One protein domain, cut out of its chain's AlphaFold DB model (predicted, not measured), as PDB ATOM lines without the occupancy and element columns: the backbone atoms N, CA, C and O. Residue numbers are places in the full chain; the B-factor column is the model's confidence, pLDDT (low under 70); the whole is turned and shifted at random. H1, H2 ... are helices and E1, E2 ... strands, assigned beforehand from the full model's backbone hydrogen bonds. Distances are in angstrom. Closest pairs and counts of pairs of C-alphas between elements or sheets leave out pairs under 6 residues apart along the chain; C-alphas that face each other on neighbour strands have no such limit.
ATOM      1  N   TRP A  38     -34.565  14.838  46.615       83.75
ATOM      2  CA  TRP A  38     -33.364  14.879  45.770       83.75
ATOM      3  C   TRP A  38     -33.642  15.470  44.374       83.75
ATOM      4  O   TRP A  38     -32.823  16.232  43.850       83.75
ATOM      5  N   TRP A  39     -34.821  15.188  43.804       83.56
ATOM      6  CA  TRP A  39     -35.261  15.653  42.484       83.56
ATOM      7  C   TRP A  39     -35.502  17.165  42.463       83.56
ATOM      8  O   TRP A  39     -35.055  17.865  41.554       83.56
ATOM      9  N   ARG A  40     -36.160  17.681  43.510       80.38
ATOM     10  CA  ARG A  40     -36.553  19.100  43.642       80.38
ATOM     11  C   ARG A  40     -35.370  20.068  43.742       80.38
ATOM     12  O   ARG A  40     -35.514  21.243  43.432       80.38
ATOM     13  N   LYS A  41     -34.195  19.570  44.138       81.44
ATOM     14  CA  LYS A  41     -32.924  20.314  44.139       81.44
ATOM     15  C   LYS A  41     -32.299  20.452  42.738       81.44
ATOM     16  O   LYS A  41     -31.402  21.273  42.562       81.44
ATOM     17  N   GLY A  42     -32.736  19.660  41.755       77.88
ATOM     18  CA  GLY A  42     -32.278  19.761  40.369       77.88
ATOM     19  C   GLY A  42     -33.042  20.818  39.564       77.88
ATOM     20  O   GLY A  42     -34.230  21.054  39.798       77.88
ATOM     21  N   ARG A  43     -32.390  21.417  38.564       79.75
ATOM     22  CA  ARG A  43     -32.955  22.457  37.678       79.75
ATOM     23  C   ARG A  43     -33.172  21.943  36.243       79.75
ATOM     24  O   ARG A  43     -32.417  21.071  35.822       79.75
ATOM     25  N   PRO A  44     -34.106  22.507  35.455       76.62
ATOM     26  CA  PRO A  44     -34.220  22.202  34.025       76.62
ATOM     27  C   PRO A  44     -32.941  22.543  33.238       76.62
ATOM     28  O   PRO A  44     -32.369  23.625  33.393       76.62
ATOM     29  N   ARG A  45     -32.508  21.627  32.366       73.75
ATOM     30  CA  ARG A  45     -31.276  21.702  31.560       73.75
ATOM     31  C   ARG A  45     -31.571  22.245  30.158       73.75
ATOM     32  O   ARG A  45     -32.519  21.833  29.495       73.75
ATOM     33  N   LYS A  46     -30.716  23.142  29.650       63.34
ATOM     34  CA  LYS A  46     -30.752  23.567  28.235       63.34
ATOM     35  C   LYS A  46     -30.010  22.553  27.368       63.34
ATOM     36  O   LYS A  46     -28.779  22.557  27.347       63.34
ATOM     37  N   VAL A  47     -30.747  21.716  26.642       61.00
ATOM     38  CA  VAL A  47     -30.164  20.751  25.696       61.00
ATOM     39  C   VAL A  47     -29.582  21.484  24.479       61.00
ATOM     40  O   VAL A  47     -30.137  22.492  24.038       61.00
ATOM     41  N   ARG A  48     -28.432  21.021  23.969       56.94
ATOM     42  CA  ARG A  48     -27.657  21.708  22.911       56.94
ATOM     43  C   ARG A  48     -27.424  20.893  21.635       56.94
ATOM     44  O   ARG A  48     -26.980  21.474  20.653       56.94
ATOM     45  N   ILE A  49     -27.662  19.580  21.656       66.56
ATOM     46  CA  ILE A  49     -27.254  18.643  20.597       66.56
ATOM     47  C   ILE A  49     -28.493  17.944  20.039       66.56
ATOM     48  O   ILE A  49     -29.309  17.432  20.806       66.56
ATOM     49  N   CYS A  50     -28.624  17.931  18.714       68.75
ATOM     50  CA  CYS A  50     -29.805  17.455  18.002       68.75
ATOM     51  C   CYS A  50     -30.037  15.949  18.223       68.75
ATOM     52  O   CYS A  50     -31.092  15.588  18.745       68.75
ATOM     53  N   ALA A  51     -29.037  15.096  17.967       71.00
ATOM     54  CA  ALA A  51     -29.090  13.660  18.263       71.00
ATOM     55  C   ALA A  51     -29.506  13.334  19.719       71.00
ATOM     56  O   ALA A  51     -30.423  12.545  19.940       71.00
ATOM     57  N   GLU A  52     -28.897  13.988  20.720       80.94
ATOM     58  CA  GLU A  52     -29.221  13.782  22.148       80.94
ATOM     59  C   GLU A  52     -30.708  14.078  22.438       80.94
ATOM     60  O   GLU A  52     -31.370  13.314  23.141       80.94
ATOM     61  N   VAL A  53     -31.270  15.141  21.845       82.88
ATOM     62  CA  VAL A  53     -32.709  15.451  21.949       82.88
ATOM     63  C   VAL A  53     -33.563  14.421  21.206       82.88
ATOM     64  O   VAL A  53     -34.597  14.001  21.727       82.88
ATOM     65  N   GLU A  54     -33.174  14.019  19.994       84.75
ATOM     66  CA  GLU A  54     -33.953  13.100  19.155       84.75
ATOM     67  C   GLU A  54     -34.134  11.719  19.787       84.75
ATOM     68  O   GLU A  54     -35.251  11.207  19.764       84.75
ATOM     69  N   LEU A  55     -33.083  11.141  20.376       87.44
ATOM     70  CA  LEU A  55     -33.151   9.843  21.055       87.44
ATOM     71  C   LEU A  55     -33.848   9.954  22.415       87.44
ATOM     72  O   LEU A  55     -34.835   9.261  22.678       87.44
ATOM     73  N   LEU A  56     -33.363  10.843  23.287       89.56
ATOM     74  CA  LEU A  56     -33.796  10.855  24.685       89.56
ATOM     75  C   LEU A  56     -35.223  11.389  24.860       89.56
ATOM     76  O   LEU A  56     -35.906  10.985  25.799       89.56
ATOM     77  N   SER A  57     -35.738  12.216  23.941       88.19
ATOM     78  CA  SER A  57     -37.161  12.603  23.964       88.19
ATOM     79  C   SER A  57     -38.104  11.418  23.717       88.19
ATOM     80  O   SER A  57     -39.176  11.367  24.318       88.19
ATOM     81  N   ARG A  58     -37.702  10.433  22.897       89.69
ATOM     82  CA  ARG A  58     -38.484   9.209  22.631       89.69
ATOM     83  C   ARG A  58     -38.534   8.323  23.861       89.69
ATOM     84  O   ARG A  58     -39.614   7.914  24.271       89.69
ATOM     85  N   LEU A  59     -37.376   8.095  24.480       89.06
ATOM     86  CA  LEU A  59     -37.281   7.345  25.730       89.06
ATOM     87  C   LEU A  59     -38.018   8.060  26.870       89.06
ATOM     88  O   LEU A  59     -38.687   7.401  27.651       89.06
ATOM     89  N   SER A  60     -38.006   9.397  26.914       89.25
ATOM     90  CA  SER A  60     -38.789  10.175  27.889       89.25
ATOM     91  C   SER A  60     -40.300   9.937  27.765       89.25
ATOM     92  O   SER A  60     -40.970   9.739  28.775       89.25
ATOM     93  N   GLU A  61     -40.846   9.935  26.542       88.94
ATOM     94  CA  GLU A  61     -42.277   9.677  26.303       88.94
ATOM     95  C   GLU A  61     -42.662   8.211  26.575       88.94
ATOM     96  O   GLU A  61     -43.803   7.943  26.942       88.94
ATOM     97  N   LEU A  62     -41.722   7.268  26.451       87.62
ATOM     98  CA  LEU A  62     -41.935   5.852  26.772       87.62
ATOM     99  C   LEU A  62     -41.820   5.542  28.274       87.62
ATOM    100  O   LEU A  62     -42.625   4.778  28.799       87.62
ATOM    101  N   LEU A  63     -40.852   6.144  28.970       87.19
ATOM    102  CA  LEU A  63     -40.609   5.925  30.400       87.19
ATOM    103  C   LEU A  63     -41.586   6.710  31.287       87.19
ATOM    104  O   LEU A  63     -41.998   6.216  32.330       87.19
ATOM    105  N   MET A  64     -41.968   7.930  30.892       86.62
ATOM    106  CA  MET A  64     -42.873   8.789  31.666       86.62
ATOM    107  C   MET A  64     -43.917   9.481  30.762       86.62
ATOM    108  O   MET A  64     -43.914  10.709  30.643       86.62
ATOM    109  N   PRO A  65     -44.858   8.739  30.141       80.88
ATOM    110  CA  PRO A  65     -45.774   9.262  29.115       80.88
ATOM    111  C   PRO A  65     -46.672  10.425  29.563       80.88
ATOM    112  O   PRO A  65     -47.155  11.184  28.719       80.88
ATOM    113  N   GLN A  66     -46.914  10.586  30.868       78.31
ATOM    114  CA  GLN A  66     -47.717  11.683  31.427       78.31
ATOM    115  C   GLN A  66     -46.889  12.906  31.861       78.31
ATOM    116  O   GLN A  66     -47.459  13.956  32.155       78.31
ATOM    117  N   THR A  67     -45.559  12.811  31.852       79.75
ATOM    118  CA  THR A  67     -44.658  13.898  32.254       79.75
ATOM    119  C   THR A  67     -44.274  14.758  31.041       79.75
ATOM    120  O   THR A  67     -43.996  14.223  29.965       79.75
ATOM    121  N   PRO A  68     -44.215  16.099  31.163       80.81
ATOM    122  CA  PRO A  68     -43.644  16.949  30.122       80.81
ATOM    123  C   PRO A  68     -42.169  16.596  29.885       80.81
ATOM    124  O   PRO A  68     -41.359  16.697  30.799       80.81
ATOM    125  N   ILE A  69     -41.806  16.235  28.651       83.31
ATOM    126  CA  ILE A  69     -40.464  15.728  28.290       83.31
ATOM    127  C   ILE A  69     -39.323  16.640  28.778       83.31
ATOM    128  O   ILE A  69     -38.295  16.156  29.241       83.31
ATOM    129  N   GLY A  70     -39.518  17.963  28.740       79.56
ATOM    130  CA  GLY A  70     -38.533  18.937  29.222       79.56
ATOM    131  C   GLY A  70     -38.211  18.859  30.722       79.56
ATOM    132  O   GLY A  70     -37.136  19.302  31.111       79.56
ATOM    133  N   GLU A  71     -39.080  18.278  31.557       83.19
ATOM    134  CA  GLU A  71     -38.825  18.111  32.998       83.19
ATOM    135  C   GLU A  71     -37.815  16.998  33.306       83.19
ATOM    136  O   GLU A  71     -37.225  17.031  34.388       83.19
ATOM    137  N   LEU A  72     -37.598  16.046  32.383       86.19
ATOM    138  CA  LEU A  72     -36.637  14.946  32.543       86.19
ATOM    139  C   LEU A  72     -35.196  15.364  32.205       86.19
ATOM    140  O   LEU A  72     -34.244  14.764  32.702       86.19
ATOM    141  N   PHE A  73     -35.015  16.411  31.397       87.50
ATOM    142  CA  PHE A  73     -33.706  17.010  31.139       87.50
ATOM    143  C   PHE A  73     -33.340  17.934  32.310       87.50
ATOM    144  O   PHE A  73     -33.743  19.099  32.331       87.50
ATOM    145  N   ARG A  74     -32.576  17.436  33.292       85.94
ATOM    146  CA  ARG A  74     -32.182  18.202  34.493       85.94
ATOM    147  C   ARG A  74     -30.683  18.190  34.766       85.94
ATOM    148  O   ARG A  74     -29.990  17.240  34.421       85.94
ATOM    149  N   ASP A  75     -30.227  19.236  35.448       84.88
ATOM    150  CA  ASP A  75     -28.942  19.278  36.147       84.88
ATOM    151  C   ASP A  75     -29.184  19.118  37.658       84.88
ATOM    152  O   ASP A  75     -30.070  19.778  38.208       84.88
ATOM    153  N   PHE A  76     -28.360  18.329  38.345       86.12
ATOM    154  CA  PHE A  76     -28.365  18.171  39.807       86.12
ATOM    155  C   PHE A  76     -27.083  18.764  40.416       86.12
ATOM    156  O   PHE A  76     -26.054  18.754  39.746       86.12
ATOM    157  N   PRO A  77     -27.092  19.313  41.642       81.38
ATOM    158  CA  PRO A  77     -25.889  19.902  42.232       81.38
ATOM    159  C   PRO A  77     -24.833  18.831  42.544       81.38
ATOM    160  O   PRO A  77     -25.136  17.821  43.180       81.38
ATOM    161  N   ALA A  78     -23.586  19.069  42.134       74.38
ATOM    162  CA  ALA A  78     -22.439  18.313  42.634       74.38
ATOM    163  C   ALA A  78     -22.038  18.829  44.032       74.38
ATOM    164  O   ALA A  78     -22.346  19.965  44.399       74.38
ATOM    165  N   GLY A  79     -21.354  17.998  44.826       64.62
ATOM    166  CA  GLY A  79     -20.811  18.422  46.123       64.62
ATOM    167  C   GLY A  79     -19.787  19.565  45.984       64.62
ATOM    168  O   GLY A  79     -19.206  19.730  44.911       64.62
ATOM    169  N   PRO A  80     -19.519  20.336  47.058       52.75
ATOM    170  CA  PRO A  80     -18.762  21.598  47.002       52.75
ATOM    171  C   PRO A  80     -17.285  21.485  46.571       52.75
ATOM    172  O   PRO A  80     -16.609  22.503  46.475       52.75
ATOM    173  N   SER A  81     -16.780  20.275  46.318       52.78
ATOM    174  CA  SER A  81     -15.387  19.969  45.971       52.78
ATOM    175  C   SER A  81     -15.194  19.400  44.555       52.78
ATOM    176  O   SER A  81     -14.170  18.774  44.289       52.78
ATOM    177  N   ARG A  82     -16.159  19.575  43.635       55.66
ATOM    178  CA  ARG A  82     -16.032  19.124  42.235       55.66
ATOM    179  C   ARG A  82     -16.386  20.198  41.210       55.66
ATOM    180  O   ARG A  82     -17.447  20.815  41.281       55.66
ATOM    181  N   GLU A  83     -15.537  20.314  40.193       46.38
ATOM    182  CA  GLU A  83     -15.913  20.859  38.890       46.38
ATOM    183  C   GLU A  83     -16.226  19.700  37.919       46.38
ATOM    184  O   GLU A  83     -15.548  18.676  37.978       46.38
ATOM    185  N   PRO A  84     -17.250  19.817  37.050       55.06
ATOM    186  CA  PRO A  84     -18.264  20.869  37.037       55.06
ATOM    187  C   PRO A  84     -19.194  20.791  38.262       55.06
ATOM    188  O   PRO A  84     -19.555  19.714  38.730       55.06
ATOM    189  N   GLN A  85     -19.670  21.952  38.725       68.56
ATOM    190  CA  GLN A  85     -20.550  22.102  39.902       68.56
ATOM    191  C   GLN A  85     -21.933  21.414  39.776       68.56
ATOM    192  O   GLN A  85     -22.765  21.511  40.678       68.56
ATOM    193  N   TRP A  86     -22.220  20.767  38.642       80.81
ATOM    194  CA  TRP A  86     -23.515  20.177  38.317       80.81
ATOM    195  C   TRP A  86     -23.348  18.825  37.613       80.81
ATOM    196  O   TRP A  86     -22.627  18.707  36.625       80.81
ATOM    197  N   LEU A  87     -24.070  17.821  38.103       83.00
ATOM    198  CA  LEU A  87     -24.234  16.509  37.495       83.00
ATOM    199  C   LEU A  87     -25.368  16.579  36.459       83.00
ATOM    200  O   LEU A  87     -26.540  16.704  36.819       83.00
ATOM    201  N   SER A  88     -25.018  16.507  35.176       83.12
ATOM    202  CA  SER A  88     -25.966  16.601  34.054       83.12
ATOM    203  C   SER A  88     -26.127  15.247  33.341       83.12
ATOM    204  O   SER A  88     -25.373  14.979  32.396       83.12
ATOM    205  N   PRO A  89     -27.066  14.375  33.758       86.25
ATOM    206  CA  PRO A  89     -27.441  13.197  32.978       86.25
ATOM    207  C   PRO A  89     -28.100  13.611  31.650       86.25
ATOM    208  O   PRO A  89     -28.493  14.770  31.459       86.25
ATOM    209  N   GLY A  90     -28.231  12.665  30.717       83.56
ATOM    210  CA  GLY A  90     -28.973  12.877  29.472       83.56
ATOM    211  C   GLY A  90     -30.440  13.185  29.776       83.56
ATOM    212  O   GLY A  90     -30.911  14.288  29.499       83.56
ATOM    213  N   ILE A  91     -31.107  12.238  30.437       90.12
ATOM    214  CA  ILE A  91     -32.394  12.417  31.123       90.12
ATOM    215  C   ILE A  91     -32.381  11.699  32.479       90.12
ATOM    216  O   ILE A  91     -31.598  10.777  32.702       90.12
ATOM    217  N   ALA A  92     -33.270  12.109  33.379       89.88
ATOM    218  CA  ALA A  92     -33.540  11.433  34.641       89.88
ATOM    219  C   ALA A  92     -35.041  11.127  34.754       89.88
ATOM    220  O   ALA A  92     -35.866  12.013  34.528       89.88
ATOM    221  N   ALA A  93     -35.389   9.895  35.120       88.56
ATOM    222  CA  ALA A  93     -36.762   9.447  35.342       88.56
ATOM    223  C   ALA A  93     -36.872   8.793  36.726       88.56
ATOM    224  O   ALA A  93     -36.082   7.911  37.048       88.56
ATOM    225  N   PHE A  94     -37.831   9.217  37.552       86.19
ATOM    226  CA  PHE A  94     -38.083   8.642  38.883       86.19
ATOM    227  C   PHE A  94     -39.460   7.973  38.925       86.19
ATOM    228  O   PHE A  94     -40.340   8.342  38.146       86.19
ATOM    229  N   GLY A  95     -39.649   6.990  39.809       81.00
ATOM    230  CA  GLY A  95     -40.892   6.206  39.857       81.00
ATOM    231  C   GLY A  95     -41.123   5.339  38.610       81.00
ATOM    232  O   GLY A  95     -42.266   5.050  38.267       81.00
ATOM    233  N   VAL A  96     -40.042   4.974  37.910       86.19
ATOM    234  CA  VAL A  96     -40.033   4.016  36.783       86.19
ATOM    235  C   VAL A  96     -39.427   2.659  37.162       86.19
ATOM    236  O   VAL A  96     -39.546   1.694  36.411       86.19
ATOM    237  N   LEU A  97     -38.782   2.601  38.327       86.56
ATOM    238  CA  LEU A  97     -38.286   1.395  38.985       86.56
ATOM    239  C   LEU A  97     -39.319   0.941  40.031       86.56
ATOM    240  O   LEU A  97     -40.183   1.733  40.410       86.56
ATOM    241  N   GLU A  98     -39.223  -0.300  40.510       82.56
ATOM    242  CA  GLU A  98     -40.070  -0.804  41.609       82.56
ATOM    243  C   GLU A  98     -39.913   0.006  42.907       82.56
ATOM    244  O   GLU A  98     -40.891   0.236  43.616       82.56
ATOM    245  N   ASP A  99     -38.704   0.497  43.200       82.00
ATOM    246  CA  ASP A  99     -38.486   1.489  44.254       82.00
ATOM    247  C   ASP A  99     -38.981   2.863  43.771       82.00
ATOM    248  O   ASP A  99     -38.346   3.526  42.943       82.00
ATOM    249  N   GLU A 100     -40.128   3.300  44.299       67.50
ATOM    250  CA  GLU A 100     -40.786   4.557  43.916       67.50
ATOM    251  C   GLU A 100     -39.922   5.811  44.154       67.50
ATOM    252  O   GLU A 100     -40.136   6.846  43.511       67.50
ATOM    253  N   GLY A 101     -38.944   5.747  45.067       73.69
ATOM    254  CA  GLY A 101     -38.022   6.845  45.360       73.69
ATOM    255  C   GLY A 101     -36.816   6.907  44.417       73.69
ATOM    256  O   GLY A 101     -36.216   7.982  44.260       73.69
ATOM    257  N   ALA A 102     -36.469   5.779  43.799       85.38
ATOM    258  CA  ALA A 102     -35.285   5.603  42.971       85.38
ATOM    259  C   ALA A 102     -35.419   6.203  41.559       85.38
ATOM    260  O   ALA A 102     -36.510   6.478  41.044       85.38
ATOM    261  N   ALA A 103     -34.264   6.407  40.919       88.62
ATOM    262  CA  ALA A 103     -34.156   6.990  39.587       88.62
ATOM    263  C   ALA A 103     -33.493   6.049  38.580       88.62
ATOM    264  O   ALA A 103     -32.467   5.437  38.872       88.62
ATOM    265  N   LEU A 104     -34.026   6.033  37.359       90.62
ATOM    266  CA  LEU A 104     -33.312   5.617  36.163       90.62
ATOM    267  C   LEU A 104     -32.715   6.867  35.500       90.62
ATOM    268  O   LEU A 104     -33.434   7.718  34.966       90.62
ATOM    269  N   PHE A 105     -31.393   6.982  35.532       90.69
ATOM    270  CA  PHE A 105     -30.659   7.959  34.734       90.69
ATOM    271  C   PHE A 105     -30.344   7.355  33.368       90.69
ATOM    272  O   PHE A 105     -29.911   6.210  33.298       90.69
ATOM    273  N   VAL A 106     -30.525   8.118  32.292       89.75
ATOM    274  CA  VAL A 106     -30.104   7.702  30.948       89.75
ATOM    275  C   VAL A 106     -29.045   8.668  30.440       89.75
ATOM    276  O   VAL A 106     -29.266   9.883  30.399       89.75
ATOM    277  N   GLU A 107     -27.899   8.129  30.047       87.31
ATOM    278  CA  GLU A 107     -26.791   8.864  29.441       87.31
ATOM    279  C   GLU A 107     -26.583   8.400  27.995       87.31
ATOM    280  O   GLU A 107     -26.883   7.257  27.652       87.31
ATOM    281  N   TYR A 108     -26.123   9.308  27.134       85.19
ATOM    282  CA  TYR A 108     -25.840   9.023  25.729       85.19
ATOM    283  C   TYR A 108     -24.394   9.405  25.411       85.19
ATOM    284  O   TYR A 108     -24.049  10.595  25.424       85.19
ATOM    285  N   ASP A 109     -23.577   8.388  25.148       75.62
ATOM    286  CA  ASP A 109     -22.140   8.487  24.907       75.62
ATOM    287  C   ASP A 109     -21.890   9.025  23.486       75.62
ATOM    288  O   ASP A 109     -22.465   8.553  22.505       75.62
ATOM    289  N   LYS A 110     -21.025  10.038  23.362       63.59
ATOM    290  CA  LYS A 110     -20.852  10.821  22.117       63.59
ATOM    291  C   LYS A 110     -19.616  10.456  21.298       63.59
ATOM    292  O   LYS A 110     -19.443  10.976  20.198       63.59
ATOM    293  N   THR A 111     -18.732   9.630  21.844       51.00
ATOM    294  CA  THR A 111     -17.389   9.399  21.307       51.00
ATOM    295  C   THR A 111     -17.372   8.293  20.259       51.00
ATOM    296  O   THR A 111     -17.235   7.113  20.582       51.00
ATOM    297  N   ASP A 112     -17.420   8.687  18.988       48.97
ATOM    298  CA  ASP A 112     -16.839   7.887  17.913       48.97
ATOM    299  C   ASP A 112     -15.418   8.413  17.634       48.97
ATOM    300  O   ASP A 112     -15.259   9.529  17.137       48.97
ATOM    301  N   GLU A 120     -12.871   8.855  30.133       58.84
ATOM    302  CA  GLU A 120     -13.615   7.690  30.634       58.84
ATOM    303  C   GLU A 120     -13.640   7.662  32.175       58.84
ATOM    304  O   GLU A 120     -14.697   7.425  32.769       58.84
ATOM    305  N   ASN A 121     -12.535   8.042  32.832       62.56
ATOM    306  CA  ASN A 121     -12.491   8.258  34.283       62.56
ATOM    307  C   ASN A 121     -13.436   9.383  34.752       62.56
ATOM    308  O   ASN A 121     -14.106   9.241  35.778       62.56
ATOM    309  N   GLU A 122     -13.532  10.502  34.024       65.00
ATOM    310  CA  GLU A 122     -14.453  11.596  34.368       65.00
ATOM    311  C   GLU A 122     -15.931  11.181  34.247       65.00
ATOM    312  O   GLU A 122     -16.736  11.490  35.137       65.00
ATOM    313  N   GLU A 123     -16.304  10.429  33.204       67.94
ATOM    314  CA  GLU A 123     -17.664   9.897  33.039       67.94
ATOM    315  C   GLU A 123     -18.014   8.836  34.104       67.94
ATOM    316  O   GLU A 123     -19.136   8.839  34.634       67.94
ATOM    317  N   GLU A 124     -17.065   7.982  34.510       67.62
ATOM    318  CA  GLU A 124     -17.254   7.055  35.635       67.62
ATOM    319  C   GLU A 124     -17.433   7.814  36.963       67.62
ATOM    320  O   GLU A 124     -18.404   7.583  37.694       67.62
ATOM    321  N   LEU A 125     -16.568   8.792  37.256       72.25
ATOM    322  CA  LEU A 125     -16.650   9.618  38.466       72.25
ATOM    323  C   LEU A 125     -17.962  10.408  38.547       72.25
ATOM    324  O   LEU A 125     -18.515  10.555  39.647       72.25
ATOM    325  N   LYS A 126     -18.472  10.910  37.418       76.81
ATOM    326  CA  LYS A 126     -19.779  11.576  37.305       76.81
ATOM    327  C   LYS A 126     -20.928  10.613  37.612       76.81
ATOM    328  O   LYS A 126     -21.839  10.959  38.363       76.81
ATOM    329  N   THR A 127     -20.864   9.397  37.082       76.44
ATOM    330  CA  THR A 127     -21.908   8.372  37.244       76.44
ATOM    331  C   THR A 127     -21.957   7.841  38.674       76.44
ATOM    332  O   THR A 127     -23.032   7.732  39.267       76.44
ATOM    333  N   LYS A 128     -20.788   7.634  39.289       77.69
ATOM    334  CA  LYS A 128     -20.654   7.327  40.718       77.69
ATOM    335  C   LYS A 128     -21.265   8.425  41.594       77.69
ATOM    336  O   LYS A 128     -21.965   8.113  42.552       77.69
ATOM    337  N   ALA A 129     -21.073   9.698  41.241       80.25
ATOM    338  CA  ALA A 129     -21.693  10.816  41.954       80.25
ATOM    339  C   ALA A 129     -23.217  10.903  41.742       80.25
ATOM    340  O   ALA A 129     -23.931  11.206  42.692       80.25
ATOM    341  N   LEU A 130     -23.739  10.587  40.549       80.38
ATOM    342  CA  LEU A 130     -25.188  10.494  40.305       80.38
ATOM    343  C   LEU A 130     -25.843   9.402  41.166       80.38
ATOM    344  O   LEU A 130     -26.863   9.655  41.806       80.38
ATOM    345  N   LEU A 131     -25.223   8.222  41.242       81.25
ATOM    346  CA  LEU A 131     -25.696   7.105  42.068       81.25
ATOM    347  C   LEU A 131     -25.524   7.338  43.582       81.25
ATOM    348  O   LEU A 131     -26.237   6.722  44.366       81.25
ATOM    349  N   GLN A 132     -24.611   8.222  44.000       81.94
ATOM    350  CA  GLN A 132     -24.494   8.691  45.391       81.94
ATOM    351  C   GLN A 132     -25.483   9.820  45.732       81.94
ATOM    352  O   GLN A 132     -25.823  10.008  46.897       81.94
ATOM    353  N   TYR A 133     -25.919  10.593  44.734       83.06
ATOM    354  CA  TYR A 133     -26.848  11.712  44.903       83.06
ATOM    355  C   TYR A 133     -28.320  11.264  44.959       83.06
ATOM    356  O   TYR A 133     -29.143  11.894  45.629       83.06
ATOM    357  N   ALA A 134     -28.659  10.192  44.241       81.44
ATOM    358  CA  ALA A 134     -29.997   9.610  44.208       81.44
ATOM    359  C   ALA A 134     -30.195   8.524  45.289       81.44
ATOM    360  O   ALA A 134     -29.216   8.010  45.830       81.44
ATOM    361  N   PRO A 135     -31.446   8.144  45.618       82.81
ATOM    362  CA  PRO A 135     -31.720   7.103  46.604       82.81
ATOM    363  C   PRO A 135     -31.141   5.743  46.214       82.81
ATOM    364  O   PRO A 135     -30.935   5.446  45.030       82.81
ATOM    365  N   ALA A 136     -30.936   4.895  47.226       77.75
ATOM    366  CA  ALA A 136     -30.665   3.477  47.023       77.75
ATOM    367  C   ALA A 136     -31.716   2.866  46.074       77.75
ATOM    368  O   ALA A 136     -32.836   3.352  45.992       77.75
ATOM    369  N   GLY A 137     -31.320   1.867  45.285       78.94
ATOM    370  CA  GLY A 137     -32.160   1.333  44.205       78.94
ATOM    371  C   GLY A 137     -31.980   2.028  42.847       78.94
ATOM    372  O   GLY A 137     -32.217   1.388  41.827       78.94
ATOM    373  N   SER A 138     -31.464   3.264  42.790       88.19
ATOM    374  CA  SER A 138     -31.242   3.972  41.513       88.19
ATOM    375  C   SER A 138     -30.290   3.226  40.557       88.19
ATOM    376  O   SER A 138     -29.409   2.475  40.989       88.19
ATOM    377  N   ARG A 139     -30.480   3.431  39.248       88.06
ATOM    378  CA  ARG A 139     -29.774   2.762  38.140       88.06
ATOM    379  C   ARG A 139     -29.371   3.758  37.055       88.06
ATOM    380  O   ARG A 139     -29.982   4.818  36.912       88.06
ATOM    381  N   VAL A 140     -28.363   3.399  36.262       87.69
ATOM    382  CA  VAL A 140     -27.921   4.176  35.091       87.69
ATOM    383  C   VAL A 140     -27.965   3.294  33.845       87.69
ATOM    384  O   VAL A 140     -27.366   2.224  33.832       87.69
ATOM    385  N   LEU A 141     -28.637   3.756  32.792       88.38
ATOM    386  CA  LEU A 141     -28.545   3.208  31.440       88.38
ATOM    387  C   LEU A 141     -27.611   4.100  30.614       88.38
ATOM    388  O   LEU A 141     -27.952   5.251  30.333       88.38
ATOM    389  N   ARG A 142     -26.462   3.580  30.184       85.69
ATOM    390  CA  ARG A 142     -25.664   4.200  29.120       85.69
ATOM    391  C   ARG A 142     -26.157   3.713  27.768       85.69
ATOM    392  O   ARG A 142     -26.387   2.519  27.588       85.69
ATOM    393  N   ILE A 143     -26.274   4.620  26.809       87.06
ATOM    394  CA  ILE A 143     -26.565   4.301  25.414       87.06
ATOM    395  C   ILE A 143     -25.380   4.764  24.574       87.06
ATOM    396  O   ILE A 143     -25.051   5.947  24.573       87.06
ATOM    397  N   GLY A 144     -24.753   3.845  23.844       83.88
ATOM    398  CA  GLY A 144     -23.567   4.129  23.037       83.88
ATOM    399  C   GLY A 144     -23.481   3.247  21.795       83.88
ATOM    400  O   GLY A 144     -24.318   2.376  21.570       83.88
ATOM    401  N   HIS A 145     -22.461   3.467  20.967       83.69
ATOM    402  CA  HIS A 145     -22.278   2.737  19.703       83.69
ATOM    403  C   HIS A 145     -21.283   1.570  19.785       83.69
ATOM    404  O   HIS A 145     -21.071   0.869  18.796       83.69
ATOM    405  N   ARG A 146     -20.671   1.344  20.954       74.56
ATOM    406  CA  ARG A 146     -19.741   0.240  21.236       74.56
ATOM    407  C   ARG A 146     -19.956  -0.255  22.663       74.56
ATOM    408  O   ARG A 146     -20.394   0.514  23.514       74.56
ATOM    409  N   ALA A 147     -19.634  -1.520  22.920       65.12
ATOM    410  CA  ALA A 147     -19.551  -2.022  24.285       65.12
ATOM    411  C   ALA A 147     -18.333  -1.401  24.989       65.12
ATOM    412  O   ALA A 147     -17.247  -1.350  24.411       65.12
ATOM    413  N   ARG A 148     -18.529  -0.943  26.225       65.25
ATOM    414  CA  ARG A 148     -17.486  -0.521  27.167       65.25
ATOM    415  C   ARG A 148     -17.663  -1.351  28.433       65.25
ATOM    416  O   ARG A 148     -18.796  -1.499  28.889       65.25
ATOM    417  N   ASP A 149     -16.580  -1.892  28.975       56.81
ATOM    418  CA  ASP A 149     -16.624  -2.729  30.176       56.81
ATOM    419  C   ASP A 149     -16.137  -1.902  31.373       56.81
ATOM    420  O   ASP A 149     -14.944  -1.657  31.541       56.81
ATOM    421  N   PHE A 150     -17.084  -1.389  32.160       57.66
ATOM    422  CA  PHE A 150     -16.812  -0.637  33.386       57.66
ATOM    423  C   PHE A 150     -17.072  -1.553  34.586       57.66
ATOM    424  O   PHE A 150     -18.109  -2.215  34.636       57.66
ATOM    425  N   GLY A 151     -16.185  -1.549  35.587       53.47
ATOM    426  CA  GLY A 151     -16.157  -2.521  36.698       53.47
ATOM    427  C   GLY A 151     -17.338  -2.524  37.690       53.47
ATOM    428  O   GLY A 151     -17.209  -3.068  38.783       53.47
ATOM    429  N   TRP A 152     -18.487  -1.932  37.347       53.91
ATOM    430  CA  TRP A 152     -19.678  -1.779  38.197       53.91
ATOM    431  C   TRP A 152     -20.897  -2.543  37.658       53.91
ATOM    432  O   TRP A 152     -22.003  -2.001  37.558       53.91
ATOM    433  N   GLN A 153     -20.716  -3.828  37.348       53.00
ATOM    434  CA  GLN A 153     -21.718  -4.669  36.671       53.00
ATOM    435  C   GLN A 153     -23.065  -4.844  37.421       53.00
ATOM    436  O   GLN A 153     -24.018  -5.324  36.828       53.00
ATOM    437  N   GLN A 154     -23.202  -4.414  38.685       57.72
ATOM    438  CA  GLN A 154     -24.448  -4.542  39.469       57.72
ATOM    439  C   GLN A 154     -25.397  -3.320  39.461       57.72
ATOM    440  O   GLN A 154     -26.491  -3.411  40.022       57.72
ATOM    441  N   LYS A 155     -25.010  -2.145  38.927       65.25
ATOM    442  CA  LYS A 155     -25.852  -0.916  39.015       65.25
ATOM    443  C   LYS A 155     -25.939  -0.050  37.752       65.25
ATOM    444  O   LYS A 155     -26.723   0.905  37.732       65.25
ATOM    445  N   SER A 156     -25.186  -0.375  36.705       74.50
ATOM    446  CA  SER A 156     -25.222   0.323  35.415       74.50
ATOM    447  C   SER A 156     -25.352  -0.656  34.256       74.50
ATOM    448  O   SER A 156     -24.670  -1.675  34.245       74.50
ATOM    449  N   LEU A 157     -26.193  -0.322  33.278       79.94
ATOM    450  CA  LEU A 157     -26.427  -1.114  32.072       79.94
ATOM    451  C   LEU A 157     -25.922  -0.371  30.836       79.94
ATOM    452  O   LEU A 157     -26.081   0.844  30.737       79.94
ATOM    453  N   ASN A 158     -25.403  -1.122  29.867       82.00
ATOM    454  CA  ASN A 158     -24.892  -0.591  28.608       82.00
ATOM    455  C   ASN A 158     -25.755  -1.078  27.434       82.00
ATOM    456  O   ASN A 158     -25.746  -2.259  27.090       82.00
ATOM    457  N   ALA A 159     -26.475  -0.162  26.789       85.50
ATOM    458  CA  ALA A 159     -27.192  -0.414  25.547       85.50
ATOM    459  C   ALA A 159     -26.335  -0.012  24.342       85.50
ATOM    460  O   ALA A 159     -26.133   1.173  24.066       85.50
ATOM    461  N   VAL A 160     -25.862  -1.012  23.594       86.25
ATOM    462  CA  VAL A 160     -25.165  -0.795  22.322       86.25
ATOM    463  C   VAL A 160     -26.200  -0.652  21.206       86.25
ATOM    464  O   VAL A 160     -26.931  -1.594  20.897       86.25
ATOM    465  N   VAL A 161     -26.276   0.534  20.604       87.56
ATOM    466  CA  VAL A 161     -27.277   0.883  19.584       87.56
ATOM    467  C   VAL A 161     -26.627   1.266  18.263       87.56
ATOM    468  O   VAL A 161     -25.515   1.798  18.218       87.56
ATOM    469  N   ASN A 162     -27.345   1.046  17.164       83.94
ATOM    470  CA  ASN A 162     -26.883   1.452  15.844       83.94
ATOM    471  C   ASN A 162     -26.761   2.982  15.745       83.94
ATOM    472  O   ASN A 162     -27.634   3.716  16.211       83.94
ATOM    473  N   VAL A 163     -25.729   3.457  15.043       80.56
ATOM    474  CA  VAL A 163     -25.621   4.864  14.628       80.56
ATOM    475  C   VAL A 163     -26.837   5.235  13.773       80.56
ATOM    476  O   VAL A 163     -27.175   4.527  12.817       80.56
ATOM    477  N   TRP A 164     -27.489   6.355  14.088       83.19
ATOM    478  CA  TRP A 164     -28.577   6.912  13.283       83.19
ATOM    479  C   TRP A 164     -28.191   8.259  12.671       83.19
ATOM    480  O   TRP A 164     -27.291   8.946  13.146       83.19
ATOM    481  N   ARG A 165     -28.875   8.638  11.588       75.06
ATOM    482  CA  ARG A 165     -28.733   9.969  10.979       75.06
ATOM    483  C   ARG A 165     -29.784  10.905  11.571       75.06
ATOM    484  O   ARG A 165     -30.945  10.506  11.675       75.06
ATOM    485  N   GLU A 166     -29.395  12.128  11.920       71.12
ATOM    486  CA  GLU A 166     -30.322  13.141  12.446       71.12
ATOM    487  C   GLU A 166     -31.493  13.372  11.472       71.12
ATOM    488  O   GLU A 166     -31.319  13.349  10.250       71.12
ATOM    489  N   GLY A 167     -32.714  13.501  11.996       63.22
ATOM    490  CA  GLY A 167     -33.949  13.598  11.207       63.22
ATOM    491  C   GLY A 167     -34.395  12.309  10.489       63.22
ATOM    492  O   GLY A 167     -35.547  12.217  10.046       63.22
ATOM    493  N   HIS A 168     -33.550  11.275  10.390       76.31
ATOM    494  CA  HIS A 168     -33.871  10.028   9.691       76.31
ATOM    495  C   HIS A 168     -34.606   9.034  10.606       76.31
ATOM    496  O   HIS A 168     -34.018   8.153  11.246       76.31
ATOM    497  N   LYS A 169     -35.939   9.172  10.631       77.81
ATOM    498  CA  LYS A 169     -36.859   8.414  11.500       77.81
ATOM    499  C   LYS A 169     -36.588   6.897  11.567       77.81
ATOM    500  O   LYS A 169     -36.555   6.396  12.688       77.81
ATOM    501  N   PRO A 170     -36.361   6.149  10.463       80.00
ATOM    502  CA  PRO A 170     -36.191   4.694  10.544       80.00
ATOM    503  C   PRO A 170     -34.955   4.265  11.345       80.00
ATOM    504  O   PRO A 170     -35.031   3.333  12.141       80.00
ATOM    505  N   SER A 171     -33.823   4.962  11.183       81.94
ATOM    506  CA  SER A 171     -32.607   4.642  11.944       81.94
ATOM    507  C   SER A 171     -32.709   5.071  13.406       81.94
ATOM    508  O   SER A 171     -32.255   4.337  14.277       81.94
ATOM    509  N   LEU A 172     -33.355   6.212  13.682       85.69
ATOM    510  CA  LEU A 172     -33.605   6.668  15.050       85.69
ATOM    511  C   LEU A 172     -34.498   5.672  15.804       85.69
ATOM    512  O   LEU A 172     -34.163   5.256  16.908       85.69
ATOM    513  N   MET A 173     -35.610   5.243  15.196       84.62
ATOM    514  CA  MET A 173     -36.512   4.275  15.824       84.62
ATOM    515  C   MET A 173     -35.832   2.925  16.064       84.62
ATOM    516  O   MET A 173     -36.089   2.313  17.095       84.62
ATOM    517  N   LYS A 174     -34.905   2.496  15.194       84.69
ATOM    518  CA  LYS A 174     -34.087   1.298  15.434       84.69
ATOM    519  C   LYS A 174     -33.220   1.434  16.695       84.69
ATOM    520  O   LYS A 174     -33.229   0.523  17.518       84.69
ATOM    521  N   ALA A 175     -32.553   2.575  16.890       86.88
ATOM    522  CA  ALA A 175     -31.768   2.843  18.100       86.88
ATOM    523  C   ALA A 175     -32.640   2.922  19.372       86.88
ATOM    524  O   ALA A 175     -32.256   2.397  20.420       86.88
ATOM    525  N   VAL A 176     -33.848   3.500  19.281       88.31
ATOM    526  CA  VAL A 176     -34.835   3.482  20.379       88.31
ATOM    527  C   VAL A 176     -35.251   2.044  20.708       88.31
ATOM    528  O   VAL A 176     -35.189   1.660  21.871       88.31
ATOM    529  N   SER A 177     -35.610   1.224  19.715       87.19
ATOM    530  CA  SER A 177     -35.981  -0.184  19.932       87.19
ATOM    531  C   SER A 177     -34.848  -1.012  20.540       87.19
ATOM    532  O   SER A 177     -35.113  -1.803  21.438       87.19
ATOM    533  N   GLN A 178     -33.594  -0.797  20.132       88.44
ATOM    534  CA  GLN A 178     -32.431  -1.440  20.761       88.44
ATOM    535  C   GLN A 178     -32.265  -1.013  22.232       88.44
ATOM    536  O   GLN A 178     -32.040  -1.859  23.092       88.44
ATOM    537  N   SER A 179     -32.461   0.275  22.538       89.06
ATOM    538  CA  SER A 179     -32.423   0.794  23.917       89.06
ATOM    539  C   SER A 179     -33.531   0.194  24.795       89.06
ATOM    540  O   SER A 179     -33.291  -0.170  25.943       89.06
ATOM    541  N   VAL A 180     -34.747   0.068  24.251       88.50
ATOM    542  CA  VAL A 180     -35.902  -0.517  24.952       88.50
ATOM    543  C   VAL A 180     -35.734  -2.023  25.152       88.50
ATOM    544  O   VAL A 180     -36.069  -2.529  26.217       88.50
ATOM    545  N   TRP A 181     -35.176  -2.741  24.175       86.69
ATOM    546  CA  TRP A 181     -34.922  -4.176  24.303       86.69
ATOM    547  C   TRP A 181     -33.945  -4.481  25.446       86.69
ATOM    548  O   TRP A 181     -34.229  -5.345  26.271       86.69
ATOM    549  N   VAL A 182     -32.859  -3.706  25.575       86.75
ATOM    550  CA  VAL A 182     -31.909  -3.833  26.698       86.75
ATOM    551  C   VAL A 182     -32.582  -3.554  28.048       86.75
ATOM    552  O   VAL A 182     -32.324  -4.270  29.008       86.75
ATOM    553  N   LEU A 183     -33.490  -2.575  28.130       86.06
ATOM    554  CA  LEU A 183     -34.276  -2.319  29.349       86.06
ATOM    555  C   LEU A 183     -35.242  -3.460  29.717       86.06
ATOM    556  O   LEU A 183     -35.518  -3.638  30.897       86.06
ATOM    557  N   LEU A 184     -35.757  -4.210  28.739       84.12
ATOM    558  CA  LEU A 184     -36.688  -5.328  28.955       84.12
ATOM    559  C   LEU A 184     -35.984  -6.667  29.221       84.12
ATOM    560  O   LEU A 184     -36.519  -7.511  29.927       84.12
ATOM    561  N   SER A 185     -34.809  -6.891  28.628       79.69
ATOM    562  CA  SER A 185     -34.084  -8.172  28.706       79.69
ATOM    563  C   SER A 185     -33.114  -8.278  29.888       79.69
ATOM    564  O   SER A 185     -32.427  -9.290  30.014       79.69
ATOM    565  N   SER A 186     -33.028  -7.254  30.741       75.50
ATOM    566  CA  SER A 186     -32.033  -7.182  31.816       75.50
ATOM    567  C   SER A 186     -32.670  -7.346  33.194       75.50
ATOM    568  O   SER A 186     -33.334  -6.437  33.686       75.50
ATOM    569  N   CYS A 187     -32.394  -8.473  33.855       58.62
ATOM    570  CA  CYS A 187     -32.934  -8.799  35.180       58.62
ATOM    571  C   CYS A 187     -32.510  -7.818  36.298       58.62
ATOM    572  O   CYS A 187     -33.141  -7.779  37.350       58.62
ATOM    573  N   ASP A 188     -31.459  -7.016  36.086       61.16
ATOM    574  CA  ASP A 188     -30.885  -6.104  37.090       61.16
ATOM    575  C   ASP A 188     -31.599  -4.741  37.216       61.16
ATOM    576  O   ASP A 188     -31.293  -3.957  38.132       61.16
ATOM    577  N   ILE A 189     -32.550  -4.444  36.317       70.88
ATOM    578  CA  ILE A 189     -33.485  -3.316  36.438       70.88
ATOM    579  C   ILE A 189     -34.891  -3.858  36.689       70.88
ATOM    580  O   ILE A 189     -35.630  -4.178  35.762       70.88
ATOM    581  N   ALA A 190     -35.295  -3.851  37.956       79.06
ATOM    582  CA  ALA A 190     -36.682  -4.040  38.343       79.06
ATOM    583  C   ALA A 190     -37.503  -2.794  37.947       79.06
ATOM    584  O   ALA A 190     -37.536  -1.789  38.667       79.06
ATOM    585  N   LEU A 191     -38.078  -2.818  36.741       84.25
ATOM    586  CA  LEU A 191     -38.983  -1.787  36.226       84.25
ATOM    587  C   LEU A 191     -40.368  -1.937  36.856       84.25
ATOM    588  O   LEU A 191     -40.864  -3.048  37.018       84.25
ATOM    589  N   ARG A 192     -41.041  -0.816  37.127       85.00
ATOM    590  CA  ARG A 192     -42.435  -0.846  37.588       85.00
ATOM    591  C   ARG A 192     -43.334  -1.450  36.500       85.00
ATOM    592  O   ARG A 192     -43.183  -1.116  35.324       85.00
ATOM    593  N   GLU A 193     -44.276  -2.307  36.891       81.69
ATOM    594  CA  GLU A 193     -45.068  -3.147  35.974       81.69
ATOM    595  C   GLU A 193     -45.776  -2.365  34.846       81.69
ATOM    596  O   GLU A 193     -45.790  -2.799  33.697       81.69
ATOM    597  N   ASP A 194     -46.302  -1.167  35.112       80.25
ATOM    598  CA  ASP A 194     -46.930  -0.316  34.088       80.25
ATOM    599  C   ASP A 194     -45.926   0.232  33.053       80.25
ATOM    600  O   ASP A 194     -46.247   0.338  31.864       80.25
ATOM    601  N   VAL A 195     -44.700   0.552  33.482       84.75
ATOM    602  CA  VAL A 195     -43.596   0.973  32.607       84.75
ATOM    603  C   VAL A 195     -43.092  -0.221  31.805       84.75
ATOM    604  O   VAL A 195     -42.932  -0.104  30.589       84.75
ATOM    605  N   HIS A 196     -42.922  -1.380  32.447       86.00
ATOM    606  CA  HIS A 196     -42.560  -2.630  31.785       86.00
ATOM    607  C   HIS A 196     -43.580  -2.996  30.690       86.00
ATOM    608  O   HIS A 196     -43.200  -3.184  29.533       86.00
ATOM    609  N   GLN A 197     -44.884  -2.955  30.989       82.56
ATOM    610  CA  GLN A 197     -45.950  -3.159  30.000       82.56
ATOM    611  C   GLN A 197     -45.933  -2.125  28.863       82.56
ATOM    612  O   GLN A 197     -46.198  -2.482  27.712       82.56
ATOM    613  N   ASN A 198     -45.627  -0.852  29.141       82.81
ATOM    614  CA  ASN A 198     -45.555   0.184  28.107       82.81
ATOM    615  C   ASN A 198     -44.366  -0.036  27.153       82.81
ATOM    616  O   ASN A 198     -44.519   0.067  25.932       82.81
ATOM    617  N   LEU A 199     -43.201  -0.397  27.700       86.12
ATOM    618  CA  LEU A 199     -42.007  -0.752  26.932       86.12
ATOM    619  C   LEU A 199     -42.201  -2.054  26.139       86.12
ATOM    620  O   LEU A 199     -41.877  -2.099  24.953       86.12
ATOM    621  N   HIS A 200     -42.795  -3.084  26.744       84.00
ATOM    622  CA  HIS A 200     -43.099  -4.352  26.081       84.00
ATOM    623  C   HIS A 200     -44.105  -4.163  24.935       84.00
ATOM    624  O   HIS A 200     -43.893  -4.659  23.829       84.00
ATOM    625  N   ARG A 201     -45.157  -3.358  25.143       82.38
ATOM    626  CA  ARG A 201     -46.105  -2.983  24.081       82.38
ATOM    627  C   ARG A 201     -45.394  -2.297  22.912       82.38
ATOM    628  O   ARG A 201     -45.652  -2.660  21.769       82.38
ATOM    629  N   PHE A 202     -44.485  -1.361  23.194       82.75
ATOM    630  CA  PHE A 202     -43.660  -0.700  22.178       82.75
ATOM    631  C   PHE A 202     -42.749  -1.678  21.416       82.75
ATOM    632  O   PHE A 202     -42.557  -1.502  20.215       82.75
ATOM    633  N   ALA A 203     -42.200  -2.692  22.092       79.00
ATOM    634  CA  ALA A 203     -41.296  -3.674  21.494       79.00
ATOM    635  C   ALA A 203     -42.005  -4.724  20.615       79.00
ATOM    636  O   ALA A 203     -41.417  -5.182  19.637       79.00
ATOM    637  N   VAL A 204     -43.247  -5.105  20.948       75.06
ATOM    638  CA  VAL A 204     -43.997  -6.168  20.247       75.06
ATOM    639  C   VAL A 204     -44.813  -5.649  19.057       75.06
ATOM    640  O   VAL A 204     -44.966  -6.358  18.064       75.06
ATOM    641  N   THR A 205     -45.327  -4.416  19.099       64.94
ATOM    642  CA  THR A 205     -45.909  -3.800  17.891       64.94
ATOM    643  C   THR A 205     -44.811  -3.384  16.913       64.94
ATOM    644  O   THR A 205     -43.804  -2.829  17.349       64.94
ATOM    645  N   GLU A 206     -45.032  -3.530  15.596       54.97
ATOM    646  CA  GLU A 206     -44.199  -2.839  14.593       54.97
ATOM    647  C   GLU A 206     -43.996  -1.363  14.998       54.97
ATOM    648  O   GLU A 206     -44.959  -0.749  15.471       54.97
ATOM    649  N   PRO A 207     -42.807  -0.758  14.786       51.88
ATOM    650  CA  PRO A 207     -42.460   0.571  15.298       51.88
ATOM    651  C   PRO A 207     -43.203   1.716  14.576       51.88
ATOM    652  O   PRO A 207     -42.625   2.533  13.857       51.88
ATOM    653  N   LYS A 208     -44.513   1.790  14.820       52.91
ATOM    654  CA  LYS A 208     -45.461   2.847  14.463       52.91
ATOM    655  C   LYS A 208     -46.222   3.465  15.666       52.91
ATOM    656  O   LYS A 208     -47.232   4.122  15.407       52.91
ATOM    657  N   PRO A 209     -45.809   3.363  16.954       53.12
ATOM    658  CA  PRO A 209     -46.409   4.217  17.972       53.12
ATOM    659  C   PRO A 209     -46.007   5.668  17.683       53.12
ATOM    660  O   PRO A 209     -44.835   6.047  17.733       53.12
ATOM    661  N   CYS A 210     -47.000   6.487  17.340       56.34
ATOM    662  CA  CYS A 210     -46.834   7.906  17.054       56.34
ATOM    663  C   CYS A 210     -46.491   8.676  18.339       56.34
ATOM    664  O   CYS A 210     -47.367   9.296  18.939       56.34
TER     665      CYS A 210
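This is residues 38 to 112 and 120 to 210 of the 1227 residues of the protein "mTERF domain-containing protein 1, mitochondrial" of Symbiodinium microadriaticum (UniProt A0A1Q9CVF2). A four-stranded sheet stands between helices, with H1 and H3 crossed over one face and H2 over the other, while H4 packs on H1 and H3 on their side of the sheet. Next to edge strand E2 lies a small patch in which E1 pairs with short stretches before and after it, and residues 78 to 90 loop away to as far as 26 A from the mean of the C-alphas. The 166 printed residues hold four named helices and five named strands in the order H1 E1 E2 E3 H2 E4 E5 H3 H4; the class is mixed, though under half of the residues are in named elements. The sheet runs E2 E3 E4 E5 and is mixed, E2 antiparallel to E3 and the others parallel. The whole is compact, with a radius of gyration of the C-alphas of 15.1 A and spans of 48 by 34 by 32 A.

E2, residues 91 to 94, and E3, residues 103 to 108, form an antiparallel hairpin, with N 93 and O 104 2.9 A apart, within hydrogen-bond range. E4, residues 139 to 144, is parallel to E3, with N 141 to O 105 at 2.8 A. E5, residues 156 to 160, is parallel to E4, with N 159 to O 142 at 2.8 A. H1, residues 50 to 63, is on the sheet over E2 and E3 at a height of 8.3 A. H3, residues 169 to 185, is on the same face at 9.9 A, over E5 and only just not over E4, on which 2 of its C-alphas fall. H1 and H3 touch at a steep tilt of 46 degrees, closest at the C-alphas of Leu 55 and Val 176, 6.6 A. H2, residues 120 to 133, is on the opposite face at 10.2 A. H4, residues 193 to 204, is not on the sheet but touches H3, with the C-alphas of Val 180 and Leu 199 closest at 6.4 A. It also touches H1, closest at the C-alphas of Leu 63 and Val 195, 6.2 A. Every O i to N i+4 pair is within hydrogen-bond range in H2, H3 and H4, and 9 of 10 are in H1.

E3 and E4 measure 16.3 A and 16.4 A, and E5 13.1 A. E2 measures 10.3 A, and E1, residues 74 to 77, measures 10.1 A. H1 begins at C-alpha 50 (-29.805, 17.455, 18.002) and is 20.1 A long; H2 is 19.9 A, H3 24.1 A. H4, 16.1 A, ends at C-alpha 204 (-43.997, -6.168, 20.247).

The two C-alphas farthest apart, of Ser 81 and Glu 206, are 48.3 A apart. Residues 113 to 119 are not printed, with 13.1 A between C-alphas 112 and 120. The links E1 to E2 and E4 to E5 are long. Mean pLDDT of the printed part is 77.4; 39 residues are under 70, among them 79 to 85 and 147 to 155.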